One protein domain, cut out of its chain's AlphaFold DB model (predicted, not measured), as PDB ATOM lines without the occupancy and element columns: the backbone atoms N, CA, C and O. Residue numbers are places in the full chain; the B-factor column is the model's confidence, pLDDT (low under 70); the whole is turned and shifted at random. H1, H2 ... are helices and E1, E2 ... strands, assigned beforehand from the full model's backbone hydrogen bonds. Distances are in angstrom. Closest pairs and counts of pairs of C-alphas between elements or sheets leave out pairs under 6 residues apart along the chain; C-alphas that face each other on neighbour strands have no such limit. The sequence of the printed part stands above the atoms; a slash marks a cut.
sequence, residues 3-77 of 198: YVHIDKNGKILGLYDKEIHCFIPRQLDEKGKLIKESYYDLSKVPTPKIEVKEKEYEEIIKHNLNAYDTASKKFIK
ATOM      1  N   TYR A   3     145.156 148.043 102.985       86.88
ATOM      2  CA  TYR A   3     144.714 146.854 102.282       86.88
ATOM      3  C   TYR A   3     145.512 145.631 102.722       86.88
ATOM      4  O   TYR A   3     146.705 145.705 103.025       86.88
ATOM      5  N   VAL A   4     144.837 144.489 102.689       89.25
ATOM      6  CA  VAL A   4     145.417 143.171 102.925       89.25
ATOM      7  C   VAL A   4     145.222 142.344 101.665       89.25
ATOM      8  O   VAL A   4     144.085 142.108 101.254       89.25
ATOM      9  N   HIS A   5     146.306 141.921 101.020       88.94
ATOM     10  CA  HIS A   5     146.239 140.938  99.942       88.94
ATOM     11  C   HIS A   5     146.235 139.544 100.553       88.94
ATOM     12  O   HIS A   5     147.079 139.234 101.397       88.94
ATOM     13  N   ILE A   6     145.287 138.719 100.116       89.19
ATOM     14  CA  ILE A   6     145.161 137.337 100.560       89.19
ATOM     15  C   ILE A   6     145.221 136.384  99.367       89.19
ATOM     16  O   ILE A   6     144.900 136.767  98.242       89.19
ATOM     17  N   ASP A   7     145.621 135.142  99.605       87.12
ATOM     18  CA  ASP A   7     145.494 134.073  98.621       87.12
ATOM     19  C   ASP A   7     144.071 133.482  98.612       87.12
ATOM     20  O   ASP A   7     143.182 133.873  99.374       87.12
ATOM     21  N   LYS A   8     143.850 132.493  97.743       84.69
ATOM     22  CA  LYS A   8     142.573 131.770  97.630       84.69
ATOM     23  C   LYS A   8     142.160 130.998  98.894       84.69
ATOM     24  O   LYS A   8     140.991 130.659  99.026       84.69
ATOM     25  N   ASN A   9     143.099 130.721  99.795       84.44
ATOM     26  CA  ASN A   9     142.883 130.021 101.062       84.44
ATOM     27  C   ASN A   9     142.762 131.004 102.242       84.44
ATOM     28  O   ASN A   9     142.739 130.580 103.395       84.44
ATOM     29  N   GLY A  10     142.723 132.314 101.969       87.38
ATOM     30  CA  GLY A  10     142.661 133.358 102.985       87.38
ATOM     31  C   GLY A  10     144.007 133.700 103.624       87.38
ATOM     32  O   GLY A  10     144.034 134.533 104.523       87.38
ATOM     33  N   LYS A  11     145.133 133.123 103.189       90.81
ATOM     34  CA  LYS A  11     146.469 133.464 103.705       90.81
ATOM     35  C   LYS A  11     146.832 134.890 103.334       90.81
ATOM     36  O   LYS A  11     146.788 135.238 102.160       90.81
ATOM     37  N   ILE A  12     147.259 135.693 104.302       92.00
ATOM     38  CA  ILE A  12     147.780 137.035 104.046       92.00
ATOM     39  C   ILE A  12     149.114 136.908 103.307       92.00
ATOM     40  O   ILE A  12     150.063 136.302 103.799       92.00
ATOM     41  N   LEU A  13     149.168 137.484 102.109       88.31
ATOM     42  CA  LEU A  13     150.355 137.535 101.259       88.31
ATOM     43  C   LEU A  13     151.089 138.871 101.378       88.31
ATOM     44  O   LEU A  13     152.288 138.942 101.128       88.31
ATOM     45  N   GLY A  14     150.376 139.931 101.755       86.81
ATOM     46  CA  GLY A  14     150.971 141.246 101.918       86.81
ATOM     47  C   GLY A  14     150.013 142.259 102.521       86.81
ATOM     48  O   GLY A  14     148.797 142.185 102.344       86.81
ATOM     49  N   LEU A  15     150.601 143.224 103.215       88.25
ATOM     50  CA  LEU A  15     149.945 144.391 103.784       88.25
ATOM     51  C   LEU A  15     150.474 145.619 103.055       88.25
ATOM     52  O   LEU A  15     151.677 145.727 102.822       88.25
ATOM     53  N   TYR A  16     149.585 146.514 102.655       84.25
ATOM     54  CA  TYR A  16     149.972 147.722 101.941       84.25
ATOM     55  C   TYR A  16     148.959 148.827 102.154       84.25
ATOM     56  O   TYR A  16     147.819 148.605 102.555       84.25
ATOM     57  N   ASP A  17     149.370 150.044 101.853       80.38
ATOM     58  CA  ASP A  17     148.490 151.192 101.837       80.38
ATOM     59  C   ASP A  17     148.361 151.772 100.429       80.38
ATOM     60  O   ASP A  17     148.783 151.176  99.434       80.38
ATOM     61  N   LYS A  18     147.687 152.919 100.327       65.81
ATOM     62  CA  LYS A  18     147.519 153.635  99.057       65.81
ATOM     63  C   LYS A  18     148.849 154.055  98.413       65.81
ATOM     64  O   LYS A  18     148.810 154.469  97.257       65.81
ATOM     65  N   GLU A  19     149.984 153.932  99.098       59.22
ATOM     66  CA  GLU A  19     151.309 154.270  98.575       59.22
ATOM     67  C   GLU A  19     151.986 153.106  97.832       59.22
ATOM     68  O   GLU A  19     153.174 153.175  97.525       59.22
ATOM     69  N   ILE A  20     151.252 152.061  97.414       57.44
ATOM     70  CA  ILE A  20     151.728 151.267  96.268       57.44
ATOM     71  C   ILE A  20     151.706 152.183  95.040       57.44
ATOM     72  O   ILE A  20     150.664 152.391  94.413       57.44
ATOM     73  N   HIS A  21     152.866 152.743  94.694       52.97
ATOM     74  CA  HIS A  21     153.056 153.663  93.575       52.97
ATOM     75  C   HIS A  21     152.845 152.977  92.208       52.97
ATOM     76  O   HIS A  21     153.781 152.734  91.456       52.97
ATOM     77  N   CYS A  22     151.592 152.709  91.840       58.81
ATOM     78  CA  CYS A  22     151.162 152.488  90.455       58.81
ATOM     79  C   CYS A  22     150.545 153.787  89.913       58.81
ATOM     80  O   CYS A  22     149.373 153.834  89.531       58.81
ATOM     81  N   PHE A  23     151.323 154.873  89.961       62.78
ATOM     82  CA  PHE A  23     150.910 156.179  89.458       62.78
ATOM     83  C   PHE A  23     151.033 156.197  87.935       62.78
ATOM     84  O   PHE A  23     152.133 156.052  87.399       62.78
ATOM     85  N   ILE A  24     149.915 156.381  87.232       67.62
ATOM     86  CA  ILE A  24     149.959 156.691  85.804       67.62
ATOM     87  C   ILE A  24     150.026 158.217  85.677       67.62
ATOM     88  O   ILE A  24     149.077 158.895  86.084       67.62
ATOM     89  N   PRO A  25     151.126 158.778  85.141       73.44
ATOM     90  CA  PRO A  25     151.246 160.215  84.974       73.44
ATOM     91  C   PRO A  25     150.204 160.744  83.991       73.44
ATOM     92  O   PRO A  25     149.781 160.064  83.054       73.44
ATOM     93  N   ARG A  26     149.813 161.999  84.216       82.12
ATOM     94  CA  ARG A  26     148.938 162.760  83.326       82.12
ATOM     95  C   ARG A  26     149.520 162.771  81.909       82.12
ATOM     96  O   ARG A  26     150.702 163.063  81.740       82.12
ATOM     97  N   GLN A  27     148.686 162.525  80.901       81.75
ATOM     98  CA  GLN A  27     149.074 162.675  79.494       81.75
ATOM     99  C   GLN A  27     148.422 163.917  78.890       81.75
ATOM    100  O   GLN A  27     147.214 164.140  79.031       81.75
ATOM    101  N   LEU A  28     149.245 164.725  78.227       90.19
ATOM    102  CA  LEU A  28     148.853 165.909  77.471       90.19
ATOM    103  C   LEU A  28     149.080 165.646  75.978       90.19
ATOM    104  O   LEU A  28     149.976 164.878  75.628       90.19
ATOM    105  N   ASP A  29     148.287 166.277  75.117       88.69
ATOM    106  CA  ASP A  29     148.583 166.339  73.686       88.69
ATOM    107  C   ASP A  29     149.694 167.360  73.393       88.69
ATOM    108  O   ASP A  29     150.136 168.105  74.271       88.69
ATOM    109  N   GLU A  30     150.133 167.419  72.135       86.94
ATOM    110  CA  GLU A  30     151.162 168.358  71.662       86.94
ATOM    111  C   GLU A  30     150.788 169.839  71.875       86.94
ATOM    112  O   GLU A  30     151.647 170.715  71.803       86.94
ATOM    113  N   LYS A  31     149.512 170.134  72.156       91.12
ATOM    114  CA  LYS A  31     148.975 171.478  72.405       91.12
ATOM    115  C   LYS A  31     148.732 171.746  73.896       91.12
ATOM    116  O   LYS A  31     148.165 172.782  74.243       91.12
ATOM    117  N   GLY A  32     149.138 170.835  74.782       85.25
ATOM    118  CA  GLY A  32     148.973 170.960  76.231       85.25
ATOM    119  C   GLY A  32     147.559 170.660  76.744       85.25
ATOM    120  O   GLY A  32     147.279 170.877  77.927       85.25
ATOM    121  N   LYS A  33     146.654 170.148  75.903       89.00
ATOM    122  CA  LYS A  33     145.315 169.725  76.322       89.00
ATOM    123  C   LYS A  33     145.394 168.348  76.974       89.00
ATOM    124  O   LYS A  33     146.091 167.450  76.518       89.00
ATOM    125  N   LEU A  34     144.663 168.180  78.069       86.75
ATOM    126  CA  LEU A  34     144.586 166.921  78.801       86.75
ATOM    127  C   LEU A  34     143.964 165.813  77.938       86.75
ATOM    128  O   LEU A  34     142.805 165.934  77.546       86.75
ATOM    129  N   ILE A  35     144.718 164.737  77.691       87.19
ATOM    130  CA  ILE A  35     144.213 163.510  77.053       87.19
ATOM    131  C   ILE A  35     143.796 162.494  78.122       87.19
ATOM    132  O   ILE A  35     142.790 161.804  77.963       87.19
ATOM    133  N   LYS A  36     144.558 162.390  79.221       80.25
ATOM    134  CA  LYS A  36     144.313 161.401  80.280       80.25
ATOM    135  C   LYS A  36     144.684 161.948  81.654       80.25
ATOM    136  O   LYS A  36     145.809 162.416  81.848       80.25
ATOM    137  N   GLU A  37     143.739 161.888  82.594       78.06
ATOM    138  CA  GLU A  37     143.956 162.275  83.993       78.06
ATOM    139  C   GLU A  37     144.975 161.366  84.683       78.06
ATOM    140  O   GLU A  37     145.141 160.201  84.320       78.06
ATOM    141  N   SER A  38     145.659 161.901  85.695       72.56
ATOM    142  CA  SER A  38     146.489 161.098  86.589       72.56
ATOM    143  C   SER A  38     145.604 160.336  87.567       72.56
ATOM    144  O   SER A  38     144.809 160.951  88.279       72.56
ATOM    145  N   TYR A  39     145.772 159.020  87.650       69.94
ATOM    146  CA  TYR A  39     145.071 158.188  88.623       69.94
ATOM    147  C   TYR A  39     145.920 156.983  89.045       69.94
ATOM    148  O   TYR A  39     146.936 156.657  88.425       69.94
ATOM    149  N   TYR A  40     145.486 156.323  90.119       68.50
ATOM    150  CA  TYR A  40     146.070 155.076  90.602       68.50
ATOM    151  C   TYR A  40     145.471 153.886  89.854       68.50
ATOM    152  O   TYR A  40     144.268 153.631  89.951       68.50
ATOM    153  N   ASP A  41     146.299 153.138  89.127       69.25
ATOM    154  CA  ASP A  41     145.856 151.924  88.444       69.25
ATOM    155  C   ASP A  41     145.826 150.734  89.408       69.25
ATOM    156  O   ASP A  41     146.819 150.040  89.632       69.25
ATOM    157  N   LEU A  42     144.649 150.495  89.983       66.62
ATOM    158  CA  LEU A  42     144.417 149.390  90.907       66.62
ATOM    159  C   LEU A  42     144.298 148.023  90.216       66.62
ATOM    160  O   LEU A  42     144.247 147.023  90.933       66.62
ATOM    161  N   SER A  43     144.252 147.957  88.875       68.12
ATOM    162  CA  SER A  43     144.148 146.689  88.130       68.12
ATOM    163  C   SER A  43     145.418 145.841  88.228       68.12
ATOM    164  O   SER A  43     145.362 144.620  88.115       68.12
ATOM    165  N   LYS A  44     146.557 146.487  88.511       68.44
ATOM    166  CA  LYS A  44     147.853 145.837  88.746       68.44
ATOM    167  C   LYS A  44     148.042 145.358  90.183       68.44
ATOM    168  O   LYS A  44     149.016 144.668  90.469       68.44
ATOM    169  N   VAL A  45     147.137 145.728  91.090       66.25
ATOM    170  CA  VAL A  45     147.189 145.272  92.480       66.25
ATOM    171  C   VAL A  45     146.651 143.841  92.546       66.25
ATOM    172  O   VAL A  45     145.513 143.619  92.121       66.25
ATOM    173  N   PRO A  46     147.413 142.888  93.109       66.94
ATOM    174  CA  PRO A  46     146.978 141.506  93.237       66.94
ATOM    175  C   PRO A  46     145.611 141.380  93.925       66.94
ATOM    176  O   PRO A  46     145.337 142.012  94.950       66.94
ATOM    177  N   THR A  47     144.736 140.565  93.341       69.94
ATOM    178  CA  THR A  47     143.439 140.186  93.915       69.94
ATOM    179  C   THR A  47     143.497 138.727  94.370       69.94
ATOM    180  O   THR A  47     144.237 137.946  93.771       69.94
ATOM    181  N   PRO A  48     142.744 138.330  95.412       74.50
ATOM    182  CA  PRO A  48     141.814 139.136  96.213       74.50
ATOM    183  C   PRO A  48     142.500 140.080  97.223       74.50
ATOM    184  O   PRO A  48     143.583 139.804  97.735       74.50
ATOM    185  N   LYS A  49     141.858 141.222  97.506       82.38
ATOM    186  CA  LYS A  49     142.304 142.208  98.504       82.38
ATOM    187  C   LYS A  49     141.148 142.688  99.372       82.38
ATOM    188  O   LYS A  49     140.035 142.837  98.871       82.38
ATOM    189  N   ILE A  50     141.425 142.947 100.644       87.50
ATOM    190  CA  ILE A  50     140.461 143.424 101.641       87.50
ATOM    191  C   ILE A  50     140.880 144.821 102.073       87.50
ATOM    192  O   ILE A  50     142.030 145.028 102.450       87.50
ATOM    193  N   GLU A  51     139.961 145.781 102.003       89.50
ATOM    194  CA  GLU A  51     140.162 147.103 102.596       89.50
ATOM    195  C   GLU A  51     139.950 147.021 104.110       89.50
ATOM    196  O   GLU A  51     138.946 146.476 104.565       89.50
ATOM    197  N   VAL A  52     140.895 147.557 104.881       90.69
ATOM    198  CA  VAL A  52     140.880 147.515 106.349       90.69
ATOM    199  C   VAL A  52     141.086 148.905 106.939       90.69
ATOM    200  O   VAL A  52     141.713 149.780 106.326       90.69
ATOM    201  N   LYS A  53     140.551 149.127 108.142       93.00
ATOM    202  CA  LYS A  53     140.794 150.365 108.898       93.00
ATOM    203  C   LYS A  53     142.181 150.333 109.542       93.00
ATOM    204  O   LYS A  53     142.718 149.261 109.795       93.00
ATOM    205  N   GLU A  54     142.722 151.506 109.877       91.31
ATOM    206  CA  GLU A  54     144.048 151.630 110.513       91.31
ATOM    207  C   GLU A  54     144.173 150.752 111.765       91.31
ATOM    208  O   GLU A  54     145.121 149.993 111.901       91.31
ATOM    209  N   LYS A  55     143.147 150.758 112.628       93.19
ATOM    210  CA  LYS A  55     143.132 149.939 113.844       93.19
ATOM    211  C   LYS A  55     143.224 148.433 113.558       93.19
ATOM    212  O   LYS A  55     143.950 147.727 114.242       93.19
ATOM    213  N   GLU A  56     142.497 147.937 112.556       92.69
ATOM    214  CA  GLU A  56     142.553 146.517 112.170       92.69
ATOM    215  C   GLU A  56     143.911 146.174 111.549       92.69
ATOM    216  O   GLU A  56     144.469 145.116 111.821       92.69
ATOM    217  N   TYR A  57     144.469 147.088 110.753       91.50
ATOM    218  CA  TYR A  57     145.802 146.953 110.173       91.50
ATOM    219  C   TYR A  57     146.886 146.836 111.256       91.50
ATOM    220  O   TYR A  57     147.723 145.933 111.212       91.50
ATOM    221  N   GLU A  58     146.831 147.701 112.270       93.00
ATOM    222  CA  GLU A  58     147.709 147.641 113.439       93.00
ATOM    223  C   GLU A  58     147.509 146.353 114.246       93.00
ATOM    224  O   GLU A  58     148.492 145.761 114.686       93.00
ATOM    225  N   GLU A  59     146.271 145.878 114.419       94.56
ATOM    226  CA  GLU A  59     145.987 144.610 115.103       94.56
ATOM    227  C   GLU A  59     146.592 143.409 114.366       94.56
ATOM    228  O   GLU A  59     147.201 142.551 115.009       94.56
ATOM    229  N   ILE A  60     146.496 143.366 113.031       93.06
ATOM    230  CA  ILE A  60     147.113 142.315 112.209       93.06
ATOM    231  C   ILE A  60     148.622 142.273 112.442       93.06
ATOM    232  O   ILE A  60     149.166 141.201 112.707       93.06
ATOM    233  N   ILE A  61     149.289 143.428 112.390       91.56
ATOM    234  CA  ILE A  61     150.741 143.522 112.588       91.56
ATOM    235  C   ILE A  61     151.107 143.156 114.028       91.56
ATOM    236  O   ILE A  61     151.953 142.292 114.256       91.56
ATOM    237  N   LYS A  62     150.445 143.776 115.008       95.56
ATOM    238  CA  LYS A  62     150.729 143.605 116.438       95.56
ATOM    239  C   LYS A  62     150.554 142.161 116.899       95.56
ATOM    240  O   LYS A  62     151.344 141.680 117.708       95.56
ATOM    241  N   HIS A  63     149.526 141.475 116.408       94.69
ATOM    242  CA  HIS A  63     149.226 140.091 116.780       94.69
ATOM    243  C   HIS A  63     149.765 139.061 115.782       94.69
ATOM    244  O   HIS A  63     149.566 137.860 115.981       94.69
ATOM    245  N   ASN A  64     150.479 139.517 114.748       92.56
ATOM    246  CA  ASN A  64     151.025 138.693 113.676       92.56
ATOM    247  C   ASN A  64     149.962 137.744 113.084       92.56
ATOM    248  O   ASN A  64     150.171 136.532 112.964       92.56
ATOM    249  N   LEU A  65     148.778 138.297 112.804       95.38
ATOM    250  CA  LEU A  65     147.694 137.580 112.139       95.38
ATOM    251  C   LEU A  65     148.105 137.355 110.684       95.38
ATOM    252  O   LEU A  65     148.634 138.250 110.030       95.38
ATOM    253  N   ASN A  66     147.878 136.153 110.175       94.38
ATOM    254  CA  ASN A  66     148.418 135.723 108.885       94.38
ATOM    255  C   ASN A  66     147.353 135.106 107.971       94.38
ATOM    256  O   ASN A  66     147.683 134.628 106.886       94.38
ATOM    257  N   ALA A  67     146.089 135.114 108.390       94.44
ATOM    258  CA  ALA A  67     144.974 134.610 107.612       94.44
ATOM    259  C   ALA A  67     143.724 135.477 107.805       94.44
ATOM    260  O   ALA A  67     143.550 136.119 108.839       94.44
ATOM    261  N   TYR A  68     142.838 135.452 106.819       93.69
ATOM    262  CA  TYR A  68     141.495 136.002 106.877       93.69
ATOM    263  C   TYR A  68     140.483 134.864 106.760       93.69
ATOM    264  O   TYR A  68     140.411 134.191 105.730       93.69
ATOM    265  N   ASP A  69     139.697 134.657 107.812       91.81
ATOM    266  CA  ASP A  69     138.602 133.695 107.809       91.81
ATOM    267  C   ASP A  69     137.364 134.328 107.164       91.81
ATOM    268  O   ASP A  69     136.772 135.278 107.685       91.81
ATOM    269  N   THR A  70     136.964 133.794 106.013       87.00
ATOM    270  CA  THR A  70     135.827 134.294 105.235       87.00
ATOM    271  C   THR A  70     134.482 134.024 105.906       87.00
ATOM    272  O   THR A  70     133.547 134.797 105.683       87.00
ATOM    273  N   ALA A  71     134.378 132.989 106.746       88.81
ATOM    274  CA  ALA A  71     133.146 132.647 107.450       88.81
ATOM    275  C   ALA A  71     132.881 133.618 108.606       88.81
ATOM    276  O   ALA A  71     131.786 134.174 108.712       88.81
ATOM    277  N   SER A  72     133.892 133.873 109.443       90.81
ATOM    278  CA  SER A  72     133.771 134.818 110.563       90.81
ATOM    279  C   SER A  72     134.054 136.277 110.191       90.81
ATOM    280  O   SER A  72     133.749 137.168 110.986       90.81
ATOM    281  N   LYS A  73     134.601 136.532 108.992       90.31
ATOM    282  CA  LYS A  73     135.070 137.846 108.516       90.31
ATOM    283  C   LYS A  73     136.079 138.493 109.468       90.31
ATOM    284  O   LYS A  73     135.993 139.686 109.758       90.31
ATOM    285  N   LYS A  74     137.018 137.698 109.986       93.38
ATOM    286  CA  LYS A  74     138.046 138.148 110.933       93.38
ATOM    287  C   LYS A  74     139.434 137.728 110.486       93.38
ATOM    288  O   LYS A  74     139.624 136.657 109.911       93.38
ATOM    289  N   PHE A  75     140.413 138.562 110.814       93.88
ATOM    290  CA  PHE A  75     141.809 138.166 110.738       93.88
ATOM    291  C   PHE A  75     142.130 137.244 111.907       93.88
ATOM    292  O   PHE A  75     141.784 137.530 113.055       93.88
ATOM    293  N   ILE A  76     142.769 136.124 111.603       94.25
ATOM    294  CA  ILE A  76     143.141 135.106 112.575       94.25
ATOM    295  C   ILE A  76     144.596 134.707 112.368       94.25
ATOM    296  O   ILE A  76     145.208 134.946 111.323       94.25
ATOM    297  N   LYS A  77     145.149 134.074 113.394       93.81
ATOM    298  CA  LYS A  77     146.406 133.357 113.279       93.81
ATOM    299  C   LYS A  77     146.088 131.921 112.890       93.81
ATOM    300  O   LYS A  77     145.397 131.229 113.631       93.81
TER     301      LYS A  77
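AT A GLANCE: This is residues 3 to 77 of the 198 residues of an uncharacterized protein of Malaciobacter canalis (UniProt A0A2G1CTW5). A small body of one three-stranded sheet, E2, E1 and E4, has the helix H1 over one face and the small hairpin of E5 and E6 beside the end of the sheet where Ile 6 and Ile 12 lie. From this body a long, thin arm, residues 22 to 41 with E3 in it, sticks out along the longest axis and folds back on itself, with residues 23 to 24 paired antiparallel with residues 39 to 40. The printed part has 75 residues, with one named helix and six named strands in the order E1, E2, E3, E4, H1, E5, E6; both sheets, E2 - E1 - E4 and E5 - E6, are antiparallel. The class is mixed, helices and strands, with under half of the residues in named elements. The whole is only just loose, close to extended, with a radius of gyration of the C-alphas of 17.0 A and spans of 56 by 23 by 16 A.

IN THESE COORDINATES: E1, residues 3 to 6, begins at C-alpha 3 at (144.714, 146.854, 102.282) and is 9.7 A long. E2, residues 12 to 17, is 14.3 A long. E3, residues 34 to 36, is 5.7 A long, with C-alpha 34 at (144.586, 166.921, 78.801). E4, residues 49 to 52, is 9.6 A long. H1, residues 54 to 63, is 14.1 A long. E5, residues 67 to 69, is 6.4 A long, and E6, residues 74 to 76, is 6.2 A long, ending at C-alpha 76 at (143.141, 135.106, 112.575).

HOW THE PARTS SIT: E1 is the inner strand of its sheet. E1 and E2 are a hairpin, antiparallel at 162 degrees, with N 5 and O 14 2.8 A apart. E1 and E4 are antiparallel at 143 degrees, with N 4 and O 50 2.9 A apart. H1 is on this sheet at a height of 10.0 A, over E1, and runs along the strands, at 24 degrees to E1 on the local plane; the closest C-alphas of the two, those of Tyr 3 and Tyr 57, are 8.0 A apart. Every O i to N i+4 pair in H1 is within hydrogen-bond range. E5 and E6 are a hairpin, antiparallel at 138 degrees, with N 69 and O 74 2.9 A apart. The closest C-alphas of E2 and E5, those of Ile 12 and Ala 67, are 5.1 A apart; those of H1 and E6, Ile 60 and Phe 75, are 6.9 A apart. E3 pairs with no named strand and is apart from H1, for instance, but its residues 34 to 36 pair antiparallel with residues 27 to 28.

THE WHOLE: The two C-alphas farthest apart, those of Lys 31 and Lys 77, are 56.0 A apart. The printed part has no cut. The links E2 to E3, 16 residues, and E3 to E4, 12 residues, are long. The mean pLDDT of the printed part is 83.5, and residues 18 to 24 and 39 to 47 are under 70.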